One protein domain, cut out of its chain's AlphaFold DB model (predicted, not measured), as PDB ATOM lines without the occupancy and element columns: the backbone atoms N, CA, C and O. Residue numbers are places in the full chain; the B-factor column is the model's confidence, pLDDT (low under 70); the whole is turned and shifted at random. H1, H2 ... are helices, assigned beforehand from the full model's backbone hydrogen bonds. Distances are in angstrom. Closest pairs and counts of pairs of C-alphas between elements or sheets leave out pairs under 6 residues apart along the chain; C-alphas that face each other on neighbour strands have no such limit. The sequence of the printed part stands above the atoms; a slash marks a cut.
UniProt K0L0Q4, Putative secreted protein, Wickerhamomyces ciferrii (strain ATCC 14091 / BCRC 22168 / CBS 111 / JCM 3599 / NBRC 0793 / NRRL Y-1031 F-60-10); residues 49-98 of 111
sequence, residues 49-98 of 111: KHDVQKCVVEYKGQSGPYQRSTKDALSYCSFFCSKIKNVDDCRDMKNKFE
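What this domain is: This is residues 49 to 98 of the 111 residues of the protein "Putative secreted protein" of Wickerhamomyces ciferrii (strain ATCC 14091 / BCRC 22168 / CBS 111 / JCM 3599 / NBRC 0793 / NRRL Y-1031 F-60-10) (UniProt K0L0Q4). What shape is this? H1 packs slantwise on H2; H3 sits off at one end of the pair, and residues 61 to 66 stick out at the other. What builds it? The 50 printed residues hold helices H1, H2, H3 in that order, and no named strand: all helix. It is elongated, 34 by 20 by 13 A, and only just compact, close to loose, with radius of gyration of the C-alphas 11.5 A.

How they stand to each other: Which helices touch? H1, residues 52 to 61, touches H2, residues 70 to 80, opposite ways at a steep tilt of 48 degrees; the closest C-alphas, of Val 56 and Ala 73, are 5.2 A apart. And the third? H3, residues 87 to 96, is close to H2 but not clearly touching, the closest C-alphas, of Phe 79 and Met 93, being 5.9 A apart; H1 and H3 are apart. In H1, H2 and H3 every O i to N i+4 pair is within hydrogen-bond range.

Where its parts are: Where does H1 begin? At C-alpha 52 (210.689, 354.160, 331.196). How long are the helices? From first to last C-alpha, H1 has 14.2 A, H2 15.3 A and H3 14.1 A.

The domain as a whole: Any cut? The printed part has no cut, and both links are short. Is confidence low? No printed residue is under 70.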
ATOM      1  N   LYS A  49     209.422 361.531 328.049       92.69
ATOM      2  CA  LYS A  49     207.980 361.231 328.026       92.69
ATOM      3  C   LYS A  49     207.441 360.698 329.366       92.69
ATOM      4  O   LYS A  49     206.360 360.108 329.370       92.69
ATOM      5  N   HIS A  50     208.168 360.929 330.466       92.69
ATOM      6  CA  HIS A  50     207.791 360.546 331.828       92.69
ATOM      7  C   HIS A  50     207.442 359.054 331.966       92.69
ATOM      8  O   HIS A  50     206.553 358.680 332.727       92.69
ATOM      9  N   ASP A  51     208.108 358.203 331.185       95.25
ATOM     10  CA  ASP A  51     207.872 356.765 331.164       95.25
ATOM     11  C   ASP A  51     209.143 356.026 330.736       95.25
ATOM     12  O   ASP A  51     209.807 356.402 329.767       95.25
ATOM     13  N   VAL A  52     209.465 354.938 331.440       94.38
ATOM     14  CA  VAL A  52     210.689 354.160 331.196       94.38
ATOM     15  C   VAL A  52     210.703 353.577 329.785       94.38
ATOM     16  O   VAL A  52     211.716 353.680 329.098       94.38
ATOM     17  N   GLN A  53     209.599 352.990 329.321       94.62
ATOM     18  CA  GLN A  53     209.554 352.317 328.019       94.62
ATOM     19  C   GLN A  53     209.662 353.323 326.877       94.62
ATOM     20  O   GLN A  53     210.438 353.129 325.941       94.62
ATOM     21  N   LYS A  54     208.945 354.444 326.974       95.12
ATOM     22  CA  LYS A  54     209.038 355.535 325.999       95.12
ATOM     23  C   LYS A  54     210.430 356.158 325.983       95.12
ATOM     24  O   LYS A  54     210.933 356.453 324.901       95.12
ATOM     25  N   CYS A  55     211.067 356.305 327.144       93.94
ATOM     26  CA  CYS A  55     212.454 356.744 327.242       93.94
ATOM     27  C   CYS A  55     213.408 355.769 326.537       93.94
ATOM     28  O   CYS A  55     214.254 356.200 325.754       93.94
ATOM     29  N   VAL A  56     213.236 354.459 326.736       93.69
ATOM     30  CA  VAL A  56     214.056 353.434 326.073       93.69
ATOM     31  C   VAL A  56     213.894 353.491 324.556       93.69
ATOM     32  O   VAL A  56     214.891 353.439 323.839       93.69
ATOM     33  N   VAL A  57     212.662 353.619 324.055       92.75
ATOM     34  CA  VAL A  57     212.393 353.744 322.613       92.75
ATOM     35  C   VAL A  57     213.089 354.975 322.031       92.75
ATOM     36  O   VAL A  57     213.729 354.866 320.988       92.75
ATOM     37  N   GLU A  58     213.025 356.112 322.723       90.12
ATOM     38  CA  GLU A  58     213.677 357.355 322.299       90.12
ATOM     39  C   GLU A  58     215.205 357.197 322.223       90.12
ATOM     40  O   GLU A  58     215.810 357.478 321.191       90.12
ATOM     41  N   TYR A  59     215.832 356.671 323.281       86.19
ATOM     42  CA  TYR A  59     217.286 356.477 323.327       86.19
ATOM     43  C   TYR A  59     217.790 355.421 322.341       86.19
ATOM     44  O   TYR A  59     218.912 355.525 321.855       86.19
ATOM     45  N   LYS A  60     216.974 354.413 322.020       87.56
ATOM     46  CA  LYS A  60     217.294 353.430 320.975       87.56
ATOM     47  C   LYS A  60     217.118 353.985 319.564       87.56
ATOM     48  O   LYS A  60     217.781 353.507 318.650       87.56
ATOM     49  N   GLY A  61     216.212 354.947 319.388       84.31
ATOM     50  CA  GLY A  61     215.978 355.632 318.117       84.31
ATOM     51  C   GLY A  61     217.097 356.601 317.731       84.31
ATOM     52  O   GLY A  61     217.151 357.031 316.581       84.31
ATOM     53  N   GLN A  62     218.000 356.932 318.661       82.88
ATOM     54  CA  GLN A  62     219.181 357.743 318.373       82.88
ATOM     55  C   GLN A  62     220.173 356.966 317.501       82.88
ATOM     56  O   GLN A  62     220.549 355.834 317.804       82.88
ATOM     57  N   SER A  63     220.614 357.595 316.415       78.81
ATOM     58  CA  SER A  63     221.622 357.063 315.503       78.81
ATOM     59  C   SER A  63     223.017 357.626 315.806       78.81
ATOM     60  O   SER A  63     223.174 358.684 316.420       78.81
ATOM     61  N   GLY A  64     224.053 356.909 315.364       78.88
ATOM     62  CA  GLY A  64     225.444 357.350 315.479       78.88
ATOM     63  C   GLY A  64     226.096 357.005 316.826       78.88
ATOM     64  O   GLY A  64     225.717 356.019 317.457       78.88
ATOM     65  N   PRO A  65     227.091 357.784 317.294       74.56
ATOM     66  CA  PRO A  65     227.921 357.429 318.454       74.56
ATOM     67  C   PRO A  65     227.161 357.433 319.791       74.56
ATOM     68  O   PRO A  65     227.705 357.024 320.813       74.56
ATOM     69  N   TYR A  66     225.913 357.900 319.789       71.69
ATOM     70  CA  TYR A  66     225.027 357.936 320.950       71.69
ATOM     71  C   TYR A  66     224.065 356.747 321.006       71.69
ATOM     72  O   TYR A  66     223.301 356.635 321.963       71.69
ATOM     73  N   GLN A  67     224.102 355.855 320.006       78.06
ATOM     74  CA  GLN A  67     223.273 354.659 319.994       78.06
ATOM     75  C   GLN A  67     223.628 353.779 321.194       78.06
ATOM     76  O   GLN A  67     224.740 353.265 321.316       78.06
ATOM     77  N   ARG A  68     222.661 353.603 322.092       80.50
ATOM     78  CA  ARG A  68     222.807 352.746 323.268       80.50
ATOM     79  C   ARG A  68     222.250 351.360 323.000       80.50
ATOM     80  O   ARG A  68     221.265 351.198 322.275       80.50
ATOM     81  N   SER A  69     222.848 350.352 323.633       88.25
ATOM     82  CA  SER A  69     222.242 349.025 323.667       88.25
ATOM     83  C   SER A  69     220.890 349.085 324.390       88.25
ATOM     84  O   SER A  69     220.629 349.987 325.191       88.25
ATOM     85  N   THR A  70     220.013 348.108 324.143       88.56
ATOM     86  CA  THR A  70     218.727 348.033 324.863       88.56
ATOM     87  C   THR A  70     218.942 347.966 326.377       88.56
ATOM     88  O   THR A  70     218.180 348.584 327.116       88.56
ATOM     89  N   LYS A  71     219.991 347.263 326.832       89.62
ATOM     90  CA  LYS A  71     220.333 347.158 328.254       89.62
ATOM     91  C   LYS A  71     220.737 348.521 328.816       89.62
ATOM     92  O   LYS A  71     220.156 348.952 329.804       89.62
ATOM     93  N   ASP A  72     221.633 349.238 328.142       89.88
ATOM     94  CA  ASP A  72     222.104 350.547 328.613       89.88
ATOM     95  C   ASP A  72     220.989 351.595 328.610       89.88
ATOM     96  O   ASP A  72     220.886 352.402 329.534       89.88
ATOM     97  N   ALA A  73     220.134 351.581 327.583       91.75
ATOM     98  CA  ALA A  73     218.959 352.443 327.520       91.75
ATOM     99  C   ALA A  73     217.993 352.133 328.670       91.75
ATOM    100  O   ALA A  73     217.508 353.058 329.319       91.75
ATOM    101  N   LEU A  74     217.751 350.851 328.964       94.06
ATOM    102  CA  LEU A  74     216.880 350.435 330.060       94.06
ATOM    103  C   LEU A  74     217.451 350.837 331.420       94.06
ATOM    104  O   LEU A  74     216.720 351.425 332.212       94.06
ATOM    105  N   SER A  75     218.734 350.584 331.680       94.19
ATOM    106  CA  SER A  75     219.402 350.985 332.923       94.19
ATOM    107  C   SER A  75     219.377 352.501 333.112       94.19
ATOM    108  O   SER A  75     218.997 352.987 334.175       94.19
ATOM    109  N   TYR A  76     219.705 353.259 332.060       92.56
ATOM    110  CA  TYR A  76     219.668 354.721 332.079       92.56
ATOM    111  C   TYR A  76     218.260 355.254 332.359       92.56
ATOM    112  O   TYR A  76     218.063 356.038 333.287       92.56
ATOM    113  N   CYS A  77     217.273 354.823 331.572       94.38
ATOM    114  CA  CYS A  77     215.904 355.297 331.709       94.38
ATOM    115  C   CYS A  77     215.301 354.869 333.044       94.38
ATOM    116  O   CYS A  77     214.643 355.674 333.685       94.38
ATOM    117  N   SER A  78     215.567 353.653 333.519       95.12
ATOM    118  CA  SER A  78     215.071 353.200 334.824       95.12
ATOM    119  C   SER A  78     215.664 354.022 335.966       95.12
ATOM    120  O   SER A  78     214.936 354.408 336.878       95.12
ATOM    121  N   PHE A  79     216.954 354.362 335.890       95.00
ATOM    122  CA  PHE A  79     217.606 355.227 336.867       95.00
ATOM    123  C   PHE A  79     216.993 356.634 336.881       95.00
ATOM    124  O   PHE A  79     216.521 357.095 337.917       95.00
ATOM    125  N   PHE A  80     216.940 357.308 335.730       93.00
ATOM    126  CA  PHE A  80     216.453 358.688 335.657       93.00
ATOM    127  C   PHE A  80     214.930 358.814 335.770       93.00
ATOM    128  O   PHE A  80     214.437 359.866 336.149       93.00
ATOM    129  N   CYS A  81     214.160 357.769 335.488       94.88
ATOM    130  CA  CYS A  81     212.724 357.750 335.759       94.88
ATOM    131  C   CYS A  81     212.389 357.320 337.195       94.88
ATOM    132  O   CYS A  81     211.221 357.343 337.577       94.88
ATOM    133  N   SER A  82     213.367 356.929 338.012       95.44
ATOM    134  CA  SER A  82     213.121 356.604 339.419       95.44
ATOM    135  C   SER A  82     213.080 357.853 340.287       95.44
ATOM    136  O   SER A  82     213.438 358.940 339.857       95.44
ATOM    137  N   LYS A  83     212.616 357.707 341.523       94.88
ATOM    138  CA  LYS A  83     212.696 358.770 342.522       94.88
ATOM    139  C   LYS A  83     214.100 358.790 343.120       94.88
ATOM    140  O   LYS A  83     214.562 357.752 343.583       94.88
ATOM    141  N   ILE A  84     214.742 359.954 343.128       94.25
ATOM    142  CA  ILE A  84     216.045 360.169 343.763       94.25
ATOM    143  C   ILE A  84     215.970 361.479 344.533       94.25
ATOM    144  O   ILE A  84     215.753 362.529 343.931       94.25
ATOM    145  N   LYS A  85     216.116 361.418 345.857       91.25
ATOM    146  CA  LYS A  85     216.141 362.600 346.728       91.25
ATOM    147  C   LYS A  85     217.469 362.790 347.427       91.25
ATOM    148  O   LYS A  85     217.797 363.908 347.771       91.25
ATOM    149  N   ASN A  86     218.223 361.720 347.640       92.88
ATOM    150  CA  ASN A  86     219.472 361.763 348.385       92.88
ATOM    151  C   ASN A  86     220.511 360.792 347.798       92.88
ATOM    152  O   ASN A  86     220.270 360.067 346.824       92.88
ATOM    153  N   VAL A  87     221.697 360.796 348.404       92.75
ATOM    154  CA  VAL A  87     222.835 359.955 348.010       92.75
ATOM    155  C   VAL A  87     222.495 358.465 348.079       92.75
ATOM    156  O   VAL A  87     222.940 357.707 347.215       92.75
ATOM    157  N   ASP A  88     221.715 358.044 349.074       93.94
ATOM    158  CA  ASP A  88     221.374 356.637 349.281       93.94
ATOM    159  C   ASP A  88     220.382 356.151 348.222       93.94
ATOM    160  O   ASP A  88     220.658 355.148 347.570       93.94
ATOM    161  N   ASP A  89     219.345 356.936 347.902       93.69
ATOM    162  CA  ASP A  89     218.440 356.651 346.780       93.69
ATOM    163  C   ASP A  89     219.226 356.486 345.470       93.69
ATOM    164  O   ASP A  89     218.977 355.579 344.675       93.69
ATOM    165  N   CYS A  90     220.212 357.356 345.235       93.12
ATOM    166  CA  CYS A  90     221.058 357.271 344.051       93.12
ATOM    167  C   CYS A  90     221.875 355.974 344.024       93.12
ATOM    168  O   CYS A  90     221.936 355.315 342.985       93.12
ATOM    169  N   ARG A  91     222.490 355.580 345.146       92.44
ATOM    170  CA  ARG A  91     223.257 354.327 345.248       92.44
ATOM    171  C   ARG A  91     222.358 353.114 345.045       92.44
ATOM    172  O   ARG A  91     222.702 352.237 344.252       92.44
ATOM    173  N   ASP A  92     221.198 353.104 345.688       94.19
ATOM    174  CA  ASP A  92     220.220 352.028 345.591       94.19
ATOM    175  C   ASP A  92     219.719 351.870 344.158       94.19
ATOM    176  O   ASP A  92     219.714 350.760 343.630       94.19
ATOM    177  N   MET A  93     219.373 352.970 343.482       92.56
ATOM    178  CA  MET A  93     218.933 352.918 342.086       92.56
ATOM    179  C   MET A  93     220.077 352.548 341.128       92.56
ATOM    180  O   MET A  93     219.844 351.777 340.196       92.56
ATOM    181  N   LYS A  94     221.315 353.025 341.348       91.19
ATOM    182  CA  LYS A  94     222.486 352.601 340.549       91.19
ATOM    183  C   LYS A  94     222.691 351.091 340.640       91.19
ATOM    184  O   LYS A  94     222.840 350.441 339.609       91.19
ATOM    185  N   ASN A  95     222.645 350.541 341.853       91.50
ATOM    186  CA  ASN A  95     222.792 349.107 342.086       91.50
ATOM    187  C   ASN A  95     221.618 348.322 341.489       91.50
ATOM    188  O   ASN A  95     221.827 347.358 340.758       91.50
ATOM    189  N   LYS A  96     220.383 348.766 341.745       92.81
ATOM    190  CA  LYS A  96     219.154 348.104 341.289       92.81
ATOM    191  C   LYS A  96     219.064 347.987 339.771       92.81
ATOM    192  O   LYS A  96     218.578 346.975 339.273       92.81
ATOM    193  N   PHE A  97     219.488 349.015 339.041       92.06
ATOM    194  CA  PHE A  97     219.390 349.046 337.580       92.06
ATOM    195  C   PHE A  97     220.703 348.737 336.871       92.06
ATOM    196  O   PHE A  97     220.777 348.926 335.657       92.06
ATOM    197  N   GLU A  98     221.732 348.289 337.599       90.19
ATOM    198  CA  GLU A  98     223.073 348.063 337.046       90.19
ATOM    199  C   GLU A  98     223.577 349.290 336.256       90.19
ATOM    200  O   GLU A  98     224.186 349.179 335.191       90.19
TER     201      GLU A  98